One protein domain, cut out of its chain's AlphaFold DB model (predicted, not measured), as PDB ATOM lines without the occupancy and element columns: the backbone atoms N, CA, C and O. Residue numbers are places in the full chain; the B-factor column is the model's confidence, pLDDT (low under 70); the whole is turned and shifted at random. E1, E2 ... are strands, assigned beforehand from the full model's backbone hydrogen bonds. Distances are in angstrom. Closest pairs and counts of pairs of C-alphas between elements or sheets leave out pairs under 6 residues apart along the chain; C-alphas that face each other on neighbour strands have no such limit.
ATOM      1  N   ILE A 188     258.432 223.761 186.457       95.19
ATOM      2  CA  ILE A 188     258.344 225.151 186.913       95.19
ATOM      3  C   ILE A 188     257.281 225.872 186.082       95.19
ATOM      4  O   ILE A 188     257.482 226.203 184.917       95.19
ATOM      5  N   THR A 189     256.142 226.165 186.691       93.00
ATOM      6  CA  THR A 189     255.025 226.838 186.020       93.00
ATOM      7  C   THR A 189     254.796 228.225 186.598       93.00
ATOM      8  O   THR A 189     255.147 228.507 187.745       93.00
ATOM      9  N   LEU A 190     254.214 229.110 185.792       94.50
ATOM     10  CA  LEU A 190     253.828 230.447 186.220       94.50
ATOM     11  C   LEU A 190     252.308 230.499 186.344       94.50
ATOM     12  O   LEU A 190     251.591 230.025 185.464       94.50
ATOM     13  N   LYS A 191     251.810 231.062 187.442       89.00
ATOM     14  CA  LYS A 191     250.368 231.232 187.634       89.00
ATOM     15  C   LYS A 191     249.829 232.253 186.643       89.00
ATOM     16  O   LYS A 191     250.487 233.254 186.397       89.00
ATOM     17  N   ASP A 192     248.635 232.005 186.119       87.81
ATOM     18  CA  ASP A 192     247.913 232.893 185.196       87.81
ATOM     19  C   ASP A 192     248.583 233.097 183.824       87.81
ATOM     20  O   ASP A 192     248.004 233.734 182.947       87.81
ATOM     21  N   TYR A 193     249.755 232.495 183.585       88.38
ATOM     22  CA  TYR A 193     250.465 232.581 182.313       88.38
ATOM     23  C   TYR A 193     250.596 231.208 181.665       88.38
ATOM     24  O   TYR A 193     251.234 230.301 182.195       88.38
ATOM     25  N   SER A 194     250.038 231.089 180.465       85.94
ATOM     26  CA  SER A 194     250.330 229.983 179.554       85.94
ATOM     27  C   SER A 194     251.292 230.479 178.474       85.94
ATOM     28  O   SER A 194     251.052 231.560 177.925       85.94
ATOM     29  N   PRO A 195     252.374 229.745 178.161       86.75
ATOM     30  CA  PRO A 195     253.260 230.115 177.065       86.75
ATOM     31  C   PRO A 195     252.469 230.227 175.759       86.75
ATOM     32  O   PRO A 195     251.756 229.295 175.390       86.75
ATOM     33  N   SER A 196     252.592 231.351 175.055       84.75
ATOM     34  CA  SER A 196     251.958 231.531 173.742       84.75
ATOM     35  C   SER A 196     252.665 230.716 172.663       84.75
ATOM     36  O   SER A 196     252.050 230.254 171.706       84.75
ATOM     37  N   SER A 197     253.978 230.557 172.815       87.50
ATOM     38  CA  SER A 197     254.849 229.826 171.908       87.50
ATOM     39  C   SER A 197     256.136 229.412 172.621       87.50
ATOM     40  O   SER A 197     256.430 229.857 173.738       87.50
ATOM     41  N   GLN A 198     256.911 228.559 171.954       88.94
ATOM     42  CA  GLN A 198     258.258 228.196 172.363       88.94
ATOM     43  C   GLN A 198     259.252 228.590 171.279       88.94
ATOM     44  O   GLN A 198     259.043 228.298 170.104       88.94
ATOM     45  N   ASN A 199     260.343 229.229 171.691       85.19
ATOM     46  CA  ASN A 199     261.448 229.586 170.810       85.19
ATOM     47  C   ASN A 199     262.719 228.868 171.256       85.19
ATOM     48  O   ASN A 199     263.029 228.845 172.447       85.19
ATOM     49  N   VAL A 200     263.467 228.319 170.301       85.88
ATOM     50  CA  VAL A 200     264.730 227.618 170.557       85.88
ATOM     51  C   VAL A 200     265.884 228.447 170.010       85.88
ATOM     52  O   VAL A 200     265.883 228.813 168.837       85.88
ATOM     53  N   ILE A 201     266.868 228.745 170.858       82.62
ATOM     54  CA  ILE A 201     268.119 229.411 170.473       82.62
ATOM     55  C   ILE A 201     269.286 228.695 171.136       82.62
ATOM     56  O   ILE A 201     269.330 228.623 172.362       82.62
ATOM     57  N   ASN A 202     270.258 228.237 170.340       78.69
ATOM     58  CA  ASN A 202     271.462 227.545 170.820       78.69
ATOM     59  C   ASN A 202     271.109 226.424 171.816       78.69
ATOM     60  O   ASN A 202     271.580 226.433 172.951       78.69
ATOM     61  N   ASP A 203     270.174 225.553 171.419       81.69
ATOM     62  CA  ASP A 203     269.622 224.441 172.213       81.69
ATOM     63  C   ASP A 203     268.874 224.839 173.502       81.69
ATOM     64  O   ASP A 203     268.373 223.990 174.238       81.69
ATOM     65  N   ASN A 204     268.706 226.140 173.760       85.19
ATOM     66  CA  ASN A 204     267.915 226.646 174.874       85.19
ATOM     67  C   ASN A 204     266.488 226.968 174.428       85.19
ATOM     68  O   ASN A 204     266.266 227.857 173.605       85.19
ATOM     69  N   THR A 205     265.520 226.289 175.040       90.75
ATOM     70  CA  THR A 205     264.089 226.546 174.830       90.75
ATOM     71  C   THR A 205     263.592 227.650 175.762       90.75
ATOM     72  O   THR A 205     263.876 227.630 176.961       90.75
ATOM     73  N   PHE A 206     262.832 228.599 175.216       92.44
ATOM     74  CA  PHE A 206     262.180 229.693 175.930       92.44
ATOM     75  C   PHE A 206     260.674 229.610 175.768       92.44
ATOM     76  O   PHE A 206     260.168 229.589 174.649       92.44
ATOM     77  N   ASN A 207     259.965 229.667 176.889       94.69
ATOM     78  CA  ASN A 207     258.533 229.911 176.912       94.69
ATOM     79  C   ASN A 207     258.276 231.410 176.719       94.69
ATOM     80  O   ASN A 207     258.748 232.227 177.518       94.69
ATOM     81  N   VAL A 208     257.540 231.779 175.673       94.44
ATOM     82  CA  VAL A 208     257.187 233.177 175.392       94.44
ATOM     83  C   VAL A 208     255.875 233.526 176.084       94.44
ATOM     84  O   VAL A 208     254.890 232.802 175.965       94.44
ATOM     85  N   ILE A 209     255.863 234.637 176.816       94.69
ATOM     86  CA  ILE A 209     254.703 235.145 177.547       94.69
ATOM     87  C   ILE A 209     254.488 236.596 177.154       94.69
ATOM     88  O   ILE A 209     255.339 237.445 177.406       94.69
ATOM     89  N   HIS A 210     253.341 236.885 176.554       93.25
ATOM     90  CA  HIS A 210     252.984 238.235 176.142       93.25
ATOM     91  C   HIS A 210     252.431 239.045 177.314       93.25
ATOM     92  O   HIS A 210     251.473 238.634 177.963       93.25
ATOM     93  N   ILE A 211     253.021 240.215 177.552       92.38
ATOM     94  CA  ILE A 211     252.643 241.150 178.615       92.38
ATOM     95  C   ILE A 211     252.509 242.580 178.080       92.38
ATOM     96  O   ILE A 211     253.036 242.939 177.023       92.38
ATOM     97  N   ASN A 212     251.856 243.443 178.858       87.25
ATOM     98  CA  ASN A 212     251.629 244.844 178.486       87.25
ATOM     99  C   ASN A 212     252.837 245.759 178.756       87.25
ATOM    100  O   ASN A 212     252.805 246.941 178.423       87.25
ATOM    101  N   GLY A 213     253.908 245.228 179.354       83.75
ATOM    102  CA  GLY A 213     255.117 245.993 179.665       83.75
ATOM    103  C   GLY A 213     255.015 246.834 180.944       83.75
ATOM    104  O   GLY A 213     255.832 247.731 181.159       83.75
ATOM    105  N   ASN A 214     254.048 246.539 181.813       88.69
ATOM    106  CA  ASN A 214     253.941 247.157 183.130       88.69
ATOM    107  C   ASN A 214     254.810 246.422 184.162       88.69
ATOM    108  O   ASN A 214     255.451 245.407 183.885       88.69
ATOM    109  N   LYS A 215     254.889 246.974 185.376       91.06
ATOM    110  CA  LYS A 215     255.487 246.264 186.509       91.06
ATOM    111  C   LYS A 215     254.483 245.234 187.019       91.06
ATOM    112  O   LYS A 215     253.407 245.619 187.463       91.06
ATOM    113  N   GLU A 216     254.871 243.966 187.017       91.00
ATOM    114  CA  GLU A 216     253.988 242.845 187.352       91.00
ATOM    115  C   GLU A 216     254.678 241.895 188.341       91.00
ATOM    116  O   GLU A 216     255.907 241.753 188.346       91.00
ATOM    117  N   ILE A 217     253.882 241.296 189.229       94.00
ATOM    118  CA  ILE A 217     254.325 240.246 190.149       94.00
ATOM    119  C   ILE A 217     253.942 238.917 189.509       94.00
ATOM    120  O   ILE A 217     252.778 238.693 189.202       94.00
ATOM    121  N   ILE A 218     254.934 238.061 189.303       95.19
ATOM    122  CA  ILE A 218     254.781 236.752 188.686       95.19
ATOM    123  C   ILE A 218     254.810 235.712 189.797       95.19
ATOM    124  O   ILE A 218     255.822 235.594 190.491       95.19
ATOM    125  N   GLU A 219     253.716 234.976 189.969       95.12
ATOM    126  CA  GLU A 219     253.650 233.827 190.874       95.12
ATOM    127  C   GLU A 219     254.187 232.566 190.177       95.12
ATOM    128  O   GLU A 219     253.944 232.339 188.991       95.12
ATOM    129  N   VAL A 220     254.926 231.748 190.923       94.94
ATOM    130  CA  VAL A 220     255.646 230.563 190.443       94.94
ATOM    131  C   VAL A 220     255.224 229.352 191.266       94.94
ATOM    132  O   VAL A 220     255.219 229.414 192.496       94.94
ATOM    133  N   TYR A 221     254.934 228.243 190.588       94.06
ATOM    134  CA  TYR A 221     254.644 226.955 191.208       94.06
ATOM    135  C   TYR A 221     255.574 225.866 190.689       94.06
ATOM    136  O   TYR A 221     255.869 225.791 189.496       94.06
ATOM    137  N   LEU A 222     255.973 224.985 191.599       94.62
ATOM    138  CA  LEU A 222     256.581 223.702 191.283       94.62
ATOM    139  C   LEU A 222     255.467 222.657 191.281       94.62
ATOM    140  O   LEU A 222     254.825 222.450 192.311       94.62
ATOM    141  N   VAL A 223     255.205 222.060 190.121       92.31
ATOM    142  CA  VAL A 223     254.072 221.149 189.919       92.31
ATOM    143  C   VAL A 223     254.582 219.767 189.545       92.31
ATOM    144  O   VAL A 223     255.313 219.638 188.566       92.31
ATOM    145  N   ALA A 224     254.173 218.751 190.298       90.69
ATOM    146  CA  ALA A 224     254.437 217.347 189.993       90.69
ATOM    147  C   ALA A 224     253.103 216.593 189.956       90.69
ATOM    148  O   ALA A 224     252.342 216.658 190.918       90.69
ATOM    149  N   ASP A 225     252.798 215.928 188.837       86.81
ATOM    150  CA  ASP A 225     251.519 215.238 188.591       86.81
ATOM    151  C   ASP A 225     250.284 216.072 188.977       86.81
ATOM    152  O   ASP A 225     249.421 215.621 189.729       86.81
ATOM    153  N   GLU A 226     250.240 217.327 188.524       86.56
ATOM    154  CA  GLU A 226     249.166 218.295 188.815       86.56
ATOM    155  C   GLU A 226     249.079 218.779 190.279       86.56
ATOM    156  O   GLU A 226     248.382 219.758 190.559       86.56
ATOM    157  N   ASP A 227     249.846 218.195 191.205       89.19
ATOM    158  CA  ASP A 227     249.927 218.645 192.592       89.19
ATOM    159  C   ASP A 227     250.887 219.837 192.737       89.19
ATOM    160  O   ASP A 227     252.085 219.767 192.450       89.19
ATOM    161  N   LYS A 228     250.339 220.957 193.215       90.25
ATOM    162  CA  LYS A 228     251.064 222.212 193.482       90.25
ATOM    163  C   LYS A 228     251.535 222.326 194.934       90.25
ATOM    164  O   LYS A 228     252.255 223.261 195.283       90.25
ATOM    165  N   SER A 229     251.071 221.433 195.805       91.00
ATOM    166  CA  SER A 229     251.237 221.521 197.254       91.00
ATOM    167  C   SER A 229     252.459 220.759 197.765       91.00
ATOM    168  O   SER A 229     253.061 221.187 198.751       91.00
ATOM    169  N   PHE A 230     252.888 219.689 197.094       93.19
ATOM    170  CA  PHE A 230     254.013 218.867 197.551       93.19
ATOM    171  C   PHE A 230     255.342 219.643 197.621       93.19
ATOM    172  O   PHE A 230     256.059 219.588 198.623       93.19
ATOM    173  N   TYR A 231     255.640 220.454 196.605       92.94
ATOM    174  CA  TYR A 231     256.840 221.303 196.542       92.94
ATOM    175  C   TYR A 231     256.612 222.718 197.112       92.94
ATOM    176  O   TYR A 231     257.360 223.654 196.819       92.94
ATOM    177  N   ARG A 232     255.566 222.920 197.928       91.56
ATOM    178  CA  ARG A 232     255.231 224.247 198.469       91.56
ATOM    179  C   ARG A 232     256.366 224.813 199.322       91.56
ATOM    180  O   ARG A 232     256.892 224.124 200.193       91.56
ATOM    181  N   GLY A 233     256.704 226.084 199.117       88.25
ATOM    182  CA  GLY A 233     257.715 226.797 199.910       88.25
ATOM    183  C   GLY A 233     259.169 226.427 199.599       88.25
ATOM    184  O   GLY A 233     260.068 226.964 200.244       88.25
ATOM    185  N   GLU A 234     259.409 225.551 198.624       92.62
ATOM    186  CA  GLU A 234     260.754 225.253 198.142       92.62
ATOM    187  C   GLU A 234     261.411 226.483 197.506       92.62
ATOM    188  O   GLU A 234     260.748 227.384 196.987       92.62
ATOM    189  N   THR A 235     262.742 226.527 197.550       93.88
ATOM    190  CA  THR A 235     263.506 227.649 196.999       93.88
ATOM    191  C   THR A 235     263.867 227.399 195.539       93.88
ATOM    192  O   THR A 235     264.515 226.413 195.206       93.88
ATOM    193  N   ILE A 236     263.506 228.344 194.680       95.38
ATOM    194  CA  ILE A 236     263.833 228.400 193.258       95.38
ATOM    195  C   ILE A 236     264.886 229.491 193.057       95.38
ATOM    196  O   ILE A 236     264.786 230.597 193.591       95.38
ATOM    197  N   ASN A 237     265.906 229.206 192.261       95.31
ATOM    198  CA  ASN A 237     266.917 230.177 191.879       95.31
ATOM    199  C   ASN A 237     266.469 230.923 190.617       95.31
ATOM    200  O   ASN A 237     266.369 230.333 189.545       95.31
ATOM    201  N   LEU A 238     266.259 232.233 190.728       95.25
ATOM    202  CA  LEU A 238     266.006 233.113 189.592       95.25
ATOM    203  C   LEU A 238     267.311 233.752 189.117       95.25
ATOM    204  O   LEU A 238     268.072 234.290 189.924       95.25
ATOM    205  N   ARG A 239     267.536 233.762 187.804       94.62
ATOM    206  CA  ARG A 239     268.590 234.535 187.135       94.62
ATOM    207  C   ARG A 239     267.984 235.352 186.003       94.62
ATOM    208  O   ARG A 239     267.095 234.884 185.300       94.62
ATOM    209  N   LYS A 240     268.469 236.574 185.805       92.62
ATOM    210  CA  LYS A 240     268.159 237.366 184.611       92.62
ATOM    211  C   LYS A 240     269.072 236.958 183.467       92.62
ATOM    212  O   LYS A 240     270.257 236.695 183.667       92.62
ATOM    213  N   MET A 241     268.519 236.971 182.267       91.12
ATOM    214  CA  MET A 241     269.245 236.711 181.031       91.12
ATOM    215  C   MET A 241     269.255 237.960 180.159       91.12
ATOM    216  O   MET A 241     268.448 238.867 180.357       91.12
ATOM    217  N   ARG A 242     270.168 238.011 179.192       89.19
ATOM    218  CA  ARG A 242     270.236 239.047 178.169       89.19
ATOM    219  C   ARG A 242     270.358 238.423 176.785       89.19
ATOM    220  O   ARG A 242     271.128 237.487 176.597       89.19
ATOM    221  N   TYR A 243     269.641 238.987 175.820       90.50
ATOM    222  CA  TYR A 243     269.738 238.623 174.412       90.50
ATOM    223  C   TYR A 243     270.567 239.655 173.638       90.50
ATOM    224  O   TYR A 243     270.139 240.794 173.435       90.50
ATOM    225  N   LEU A 244     271.774 239.268 173.218       84.50
ATOM    226  CA  LEU A 244     272.722 240.119 172.497       84.50
ATOM    227  C   LEU A 244     273.185 239.440 171.215       84.50
ATOM    228  O   LEU A 244     273.864 238.427 171.271       84.50
ATOM    229  N   LYS A 245     272.898 240.045 170.055       83.00
ATOM    230  CA  LYS A 245     273.404 239.590 168.746       83.00
ATOM    231  C   LYS A 245     273.229 238.080 168.526       83.00
ATOM    232  O   LYS A 245     274.175 237.399 168.155       83.00
ATOM    233  N   GLU A 246     272.031 237.570 168.803       79.00
ATOM    234  CA  GLU A 246     271.700 236.138 168.663       79.00
ATOM    235  C   GLU A 246     272.409 235.207 169.668       79.00
ATOM    236  O   GLU A 246     272.221 233.996 169.634       79.00
ATOM    237  N   VAL A 247     273.135 235.772 170.635       83.38
ATOM    238  CA  VAL A 247     273.725 235.073 171.777       83.38
ATOM    239  C   VAL A 247     272.917 235.371 173.039       83.38
ATOM    240  O   VAL A 247     272.407 236.476 173.247       83.38
ATOM    241  N   LEU A 248     272.791 234.353 173.885       85.19
ATOM    242  CA  LEU A 248     272.150 234.440 175.189       85.19
ATOM    243  C   LEU A 248     273.219 234.464 176.273       85.19
ATOM    244  O   LEU A 248     274.064 233.575 176.334       85.19
ATOM    245  N   GLU A 249     273.150 235.464 177.142       86.44
ATOM    246  CA  GLU A 249     274.071 235.627 178.260       86.44
ATOM    247  C   GLU A 249     273.297 235.619 179.577       86.44
ATOM    248  O   GLU A 249     272.318 236.351 179.747       86.44
ATOM    249  N   VAL A 250     273.741 234.804 180.532       85.12
ATOM    250  CA  VAL A 250     273.239 234.849 181.909       85.12
ATOM    251  C   VAL A 250     273.913 236.011 182.633       85.12
ATOM    252  O   VAL A 250     275.126 236.191 182.568       85.12
ATOM    253  N   ILE A 251     273.128 236.821 183.343       85.38
ATOM    254  CA  ILE A 251     273.659 237.903 184.173       85.38
ATOM    255  C   ILE A 251     273.998 237.304 185.542       85.38
ATOM    256  O   ILE A 251     273.132 237.228 186.412       85.38
ATOM    257  N   GLU A 252     275.239 236.865 185.742       78.75
ATOM    258  CA  GLU A 252     275.650 236.109 186.943       78.75
ATOM    259  C   GLU A 252     275.325 236.822 188.268       78.75
ATOM    260  O   GLU A 252     274.763 236.219 189.186       78.75
ATOM    261  N   ASP A 253     275.542 238.137 188.343       80.44
ATOM    262  CA  ASP A 253     275.270 238.936 189.549       80.44
ATOM    263  C   ASP A 253     273.767 239.123 189.854       80.44
ATOM    264  O   ASP A 253     273.395 239.783 190.826       80.44
ATOM    265  N   SER A 254     272.874 238.568 189.025       85.38
ATOM    266  CA  SER A 254     271.420 238.660 189.207       85.38
ATOM    267  C   SER A 254     270.798 237.461 189.926       85.38
ATOM    268  O   SER A 254     269.585 237.473 190.155       85.38
ATOM    269  N   LYS A 255     271.597 236.444 190.288       90.88
ATOM    270  CA  LYS A 255     271.102 235.247 190.978       90.88
ATOM    271  C   LYS A 255     270.397 235.632 192.280       90.88
ATOM    272  O   LYS A 255     270.999 236.226 193.177       90.88
ATOM    273  N   LYS A 256     269.124 235.261 192.398       91.12
ATOM    274  CA  LYS A 256     268.293 235.550 193.566       91.12
ATOM    275  C   LYS A 256     267.416 234.342 193.918       91.12
ATOM    276  O   LYS A 256     266.695 233.869 193.041       91.12
ATOM    277  N   PRO A 257     267.416 233.874 195.178       94.06
ATOM    278  CA  PRO A 257     266.463 232.866 195.623       94.06
ATOM    279  C   PRO A 257     265.057 233.470 195.739       94.06
ATOM    280  O   PRO A 257     264.885 234.598 196.219       94.06
ATOM    281  N   ILE A 258     264.055 232.719 195.298       95.06
ATOM    282  CA  ILE A 258     262.626 233.023 195.417       95.06
ATOM    283  C   ILE A 258     261.885 231.761 195.862       95.06
ATOM    284  O   ILE A 258     262.362 230.662 195.621       95.06
ATOM    285  N   THR A 259     260.724 231.895 196.496       90.25
ATOM    286  CA  THR A 259     259.934 230.734 196.963       90.25
ATOM    287  C   THR A 259     258.577 230.602 196.283       90.25
ATOM    288  O   THR A 259     258.025 229.513 196.208       90.25
ATOM    289  N   SER A 260     258.005 231.711 195.812       89.56
ATOM    290  CA  SER A 260     256.641 231.724 195.260       89.56
ATOM    291  C   SER A 260     256.386 232.823 194.239       89.56
ATOM    292  O   SER A 260     255.432 232.722 193.479       89.56
ATOM    293  N   ASN A 261     257.192 233.886 194.205       95.44
ATOM    294  CA  ASN A 261     257.007 234.958 193.238       95.44
ATOM    295  C   ASN A 261     258.282 235.763 192.970       95.44
ATOM    296  O   ASN A 261     259.261 235.721 193.719       95.44
ATOM    297  N   PHE A 262     258.243 236.535 191.889       94.94
ATOM    298  CA  PHE A 262     259.218 237.572 191.582       94.94
ATOM    299  C   PHE A 262     258.553 238.745 190.862       94.94
ATOM    300  O   PHE A 262     257.384 238.697 190.501       94.94
ATOM    301  N   THR A 263     259.288 239.839 190.674       93.38
ATOM    302  CA  THR A 263     258.765 241.044 190.022       93.38
ATOM    303  C   THR A 263     259.540 241.338 188.752       93.38
ATOM    304  O   THR A 263     260.771 241.442 188.792       93.38
ATOM    305  N   ILE A 264     258.816 241.566 187.662       91.56
ATOM    306  CA  ILE A 264     259.357 242.080 186.402       91.56
ATOM    307  C   ILE A 264     258.984 243.555 186.228       91.56
ATOM    308  O   ILE A 264     258.027 244.053 186.827       91.56
ATOM    309  N   LYS A 265     259.788 244.293 185.460       87.44
ATOM    310  CA  LYS A 265     259.559 245.711 185.147       87.44
ATOM    311  C   LYS A 265     259.623 245.880 183.635       87.44
ATOM    312  O   LYS A 265     260.718 246.027 183.097       87.44
ATOM    313  N   GLY A 266     258.471 245.873 182.975       89.62
ATOM    314  CA  GLY A 266     258.438 245.827 181.519       89.62
ATOM    315  C   GLY A 266     258.809 244.450 180.992       89.62
ATOM    316  O   GLY A 266     258.583 243.444 181.658       89.62
ATOM    317  N   PHE A 267     259.383 244.422 179.796       93.06
ATOM    318  CA  PHE A 267     259.825 243.191 179.149       93.06
ATOM    319  C   PHE A 267     261.117 242.686 179.792       93.06
ATOM    320  O   PHE A 267     262.033 243.470 180.052       93.06
ATOM    321  N   ASP A 268     261.199 241.383 180.043       93.25
ATOM    322  CA  ASP A 268     262.350 240.776 180.712       93.25
ATOM    323  C   ASP A 268     262.584 239.337 180.233       93.25
ATOM    324  O   ASP A 268     261.713 238.711 179.626       93.25
ATOM    325  N   MET A 269     263.769 238.810 180.521       93.44
ATOM    326  CA  MET A 269     264.139 237.420 180.264       93.44
ATOM    327  C   MET A 269     264.727 236.814 181.527       93.44
ATOM    328  O   MET A 269     265.666 237.364 182.110       93.44
ATOM    329  N   VAL A 270     264.185 235.674 181.944       94.62
ATOM    330  CA  VAL A 270     264.598 235.011 183.182       94.62
ATOM    331  C   VAL A 270     264.783 233.515 182.984       94.62
ATOM    332  O   VAL A 270     264.098 232.878 182.185       94.62
ATOM    333  N   GLU A 271     265.697 232.964 183.766       95.31
ATOM    334  CA  GLU A 271     265.909 231.539 183.955       95.31
ATOM    335  C   GLU A 271     265.560 231.198 185.403       95.31
ATOM    336  O   GLU A 271     266.049 231.835 186.340       95.31
ATOM    337  N   LEU A 272     264.690 230.209 185.578       96.19
ATOM    338  CA  LEU A 272     264.325 229.642 186.865       96.19
ATOM    339  C   LEU A 272     264.950 228.258 186.971       96.19
ATOM    340  O   LEU A 272     264.805 227.448 186.055       96.19
ATOM    341  N   THR A 273     265.646 227.996 188.074       95.62
ATOM    342  CA  THR A 273     266.265 226.696 188.338       95.62
ATOM    343  C   THR A 273     265.869 226.150 189.702       95.62
ATOM    344  O   THR A 273     265.833 226.893 190.686       95.62
ATOM    345  N   TYR A 274     265.556 224.859 189.761       95.56
ATOM    346  CA  TYR A 274     265.227 224.136 190.987       95.56
ATOM    347  C   TYR A 274     266.082 222.874 191.089       95.56
ATOM    348  O   TYR A 274     266.139 222.092 190.143       95.56
ATOM    349  N   ASP A 275     266.732 222.684 192.234       92.94
ATOM    350  CA  ASP A 275     267.551 221.507 192.515       92.94
ATOM    351  C   ASP A 275     266.660 220.437 193.161       92.94
ATOM    352  O   ASP A 275     266.418 220.433 194.367       92.94
ATOM    353  N   CYS A 276     266.123 219.558 192.326       90.69
ATOM    354  CA  CYS A 276     265.204 218.502 192.719       90.69
ATOM    355  C   CYS A 276     265.966 217.313 193.333       90.69
ATOM    356  O   CYS A 276     266.953 216.874 192.746       90.69
ATOM    357  N   PRO A 277     265.542 216.769 194.486       86.31
ATOM    358  CA  PRO A 277     266.177 215.595 195.083       86.31
ATOM    359  C   PRO A 277     265.892 214.314 194.280       86.31
ATOM    360  O   PRO A 277     264.734 214.040 193.978       86.31
ATOM    361  N   ASP A 278     266.926 213.510 194.013       83.25
ATOM    362  CA  ASP A 278     266.819 212.229 193.291       83.25
ATOM    363  C   ASP A 278     267.821 211.183 193.809       83.25
ATOM    364  O   ASP A 278     269.030 211.377 193.692       83.25
ATOM    365  N   GLU A 279     267.329 210.101 194.426       78.12
ATOM    366  CA  GLU A 279     268.112 208.947 194.926       78.12
ATOM    367  C   GLU A 279     269.456 209.278 195.622       78.12
ATOM    368  O   GLU A 279     270.440 208.545 195.540       78.12
ATOM    369  N   GLY A 280     269.509 210.383 196.376       71.56
ATOM    370  CA  GLY A 280     270.710 210.820 197.108       71.56
ATOM    371  C   GLY A 280     271.600 211.815 196.355       71.56
ATOM    372  O   GLY A 280     272.635 212.230 196.875       71.56
ATOM    373  N   SER A 281     271.171 212.233 195.169       83.00
ATOM    374  CA  SER A 281     271.721 213.310 194.353       83.00
ATOM    375  C   SER A 281     270.690 214.433 194.152       83.00
ATOM    376  O   SER A 281     269.608 214.417 194.747       83.00
ATOM    377  N   PHE A 282     271.046 215.434 193.344       86.50
ATOM    378  CA  PHE A 282     270.130 216.487 192.921       86.50
ATOM    379  C   PHE A 282     270.139 216.606 191.399       86.50
ATOM    380  O   PHE A 282     271.205 216.733 190.793       86.50
ATOM    381  N   ILE A 283     268.952 216.617 190.796       89.88
ATOM    382  CA  ILE A 283     268.743 216.929 189.385       89.88
ATOM    383  C   ILE A 283     268.320 218.390 189.279       89.88
ATOM    384  O   ILE A 283     267.327 218.818 189.868       89.88
ATOM    385  N   GLN A 284     269.051 219.167 188.488       92.19
ATOM    386  CA  GLN A 284     268.715 220.564 188.256       92.19
ATOM    387  C   GLN A 284     267.643 220.684 187.165       92.19
ATOM    388  O   GLN A 284     267.910 220.464 185.985       92.19
ATOM    389  N   GLN A 285     266.441 221.101 187.548       93.31
ATOM    390  CA  GLN A 285     265.385 221.491 186.620       93.31
ATOM    391  C   GLN A 285     265.544 222.953 186.227       93.31
ATOM    392  O   GLN A 285     265.743 223.810 187.087       93.31
ATOM    393  N   THR A 286     265.459 223.245 184.930       93.88
ATOM    394  CA  THR A 286     265.660 224.596 184.390       93.88
ATOM    395  C   THR A 286     264.530 224.965 183.446       93.88
ATOM    396  O   THR A 286     264.246 224.234 182.501       93.88
ATOM    397  N   GLN A 287     263.931 226.137 183.651       94.69
ATOM    398  CA  GLN A 287     262.931 226.679 182.741       94.69
ATOM    399  C   GLN A 287     263.173 228.159 182.466       94.69
ATOM    400  O   GLN A 287     263.475 228.940 183.368       94.69
ATOM    401  N   ARG A 288     263.056 228.547 181.196       94.94
ATOM    402  CA  ARG A 288     263.359 229.902 180.732       94.94
ATOM    403  C   ARG A 288     262.114 230.569 180.194       94.94
ATOM    404  O   ARG A 288     261.350 229.963 179.443       94.94
ATOM    405  N   PHE A 289     261.945 231.830 180.561       95.25
ATOM    406  CA  PHE A 289     260.783 232.624 180.202       95.25
ATOM    407  C   PHE A 289     261.220 233.932 179.559       95.25
ATOM    408  O   PHE A 289     262.087 234.642 180.077       95.25
ATOM    409  N   TYR A 290     260.596 234.247 178.429       95.31
ATOM    410  CA  TYR A 290     260.684 235.548 177.792       95.31
ATOM    411  C   TYR A 290     259.350 236.277 177.942       95.31
ATOM    412  O   TYR A 290     258.350 235.878 177.353       95.31
ATOM    413  N   PHE A 291     259.354 237.361 178.715       94.94
ATOM    414  CA  PHE A 291     258.210 238.251 178.868       94.94
ATOM    415  C   PHE A 291     258.211 239.270 177.722       94.94
ATOM    416  O   PHE A 291     258.842 240.329 177.803       94.94
ATOM    417  N   ALA A 292     257.558 238.889 176.630       94.62
ATOM    418  CA  ALA A 292     257.481 239.610 175.372       94.62
ATOM    419  C   ALA A 292     256.391 240.694 175.384       94.62
ATOM    420  O   ALA A 292     255.451 240.627 176.177       94.62
ATOM    421  N   PRO A 293     256.457 241.679 174.478       93.69
ATOM    422  CA  PRO A 293     255.338 242.582 174.241       93.69
ATOM    423  C   PRO A 293     254.065 241.863 173.794       93.69
ATOM    424  O   PRO A 293     254.137 240.849 173.109       93.69
ATOM    425  N   GLY A 294     252.901 242.443 174.106       90.00
ATOM    426  CA  GLY A 294     251.580 241.967 173.663       90.00
ATOM    427  C   GLY A 294     251.414 241.800 172.146       90.00
ATOM    428  O   GLY A 294     250.548 241.056 171.697       90.00
TER     429      GLY A 294
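This is residues 188 to 294 of the 600 residues of an uncharacterized protein of Strongyloides venezuelensis (UniProt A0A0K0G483). A large, strongly twisted sheet of seven strands has the long hairpin E9 and E10 in its middle, with the hairpin E2 and E3 on the E10 side and E5 with E6 and E7 on the E9 side. A small sheet of three strands, E1, E4 and E8, covers part of one of its faces, so that the two make a sandwich only partly face to face. The printed part has 107 residues with no named helix and ten named strands, E1 to E10 in chain order, and the class is all strand. The large sheet is branched and mixed, while the small one has the order E1, E4, E8 and is antiparallel. The whole is compact, with a radius of gyration of the C-alphas of 14.0 A, and the C-alphas span 40 by 27 by 26 A.

Start in the large sheet with its longest strand: find C-alpha 281 at (271.721, 213.310, 194.353), from which E10, residues 281 to 293, runs 39.1 A to C-alpha 293 at (255.338, 242.582, 174.241). Just before it in the chain is E9, residues 268 to 278, 31.5 A long. Look next at E5, residues 236 to 244, 25.4 A long, then at E6, residues 247 to 250, and E7, residues 256 to 258. On the E10 side of this sheet you find E3, residues 204 to 211, 21.4 A long, and E2, residues 197 to 201, 13.4 A long. Turn then to the small sheet, with E4 at residues 215 to 223, 25.4 A long, and E8 at residues 261 to 265, 13.7 A long. Its third strand, E1, is residues 188 to 190 and begins at C-alpha 188, at (258.344, 225.151, 186.913).

Begin with the hairpin E9 and E10, antiparallel at 162 degrees, where N 272 and O 287 are 2.8 A apart, within hydrogen-bond range. On the other side of E10 from E9 you find E3, parallel to it at 42 degrees, with N 209 and O 290 at 2.8 A. E2 and E3 are a hairpin, antiparallel at 139 degrees, with N 199 and O 206 at 3.0 A; E2 is an edge strand. On the other side of E9 from E10 look for E5, antiparallel to E9 at 141 degrees, with N 239 and O 271 at 2.8 A. E5 has three neighbours: on its side away from E9 lie E7, beside residues 236 to 238, and E6, beside residues 241 to 244. E5 and E6 are a hairpin, with N 242 and O 249 at 2.8 A, and E5 and E7 are antiparallel, with N 238 and O 256 at 2.9 A. In the small sheet the pairing is staggered: E4 pairs with E8 over residues 215 to 219, with N 218 and O 262 at 2.8 A, and with E1 over residues 220 to 222, with N 189 and O 221 at 2.8 A. The two sheets form a sandwich, two sheets face to face: their facing parts are 8.8 A centre to centre, and their best planes are 30 degrees apart. Between the sheets, the closest C-alphas of E1 and E10 are those of Ile 188 and Gln 287, 6.4 A apart. E4 is apart from E9 and E10.

The two C-alphas farthest apart are those of Gly 280 and Gly 294, at 43.4 A. The printed part has no cut. The link from E4 to E5, residues 224 to 235, is long; its C-alphas lie 13 to 19 A from the mean of all C-alphas. The link from E1 to E2 is short but not tight, and the other links are tight. The mean pLDDT of the printed part is 90.1, and no printed residue is under 70.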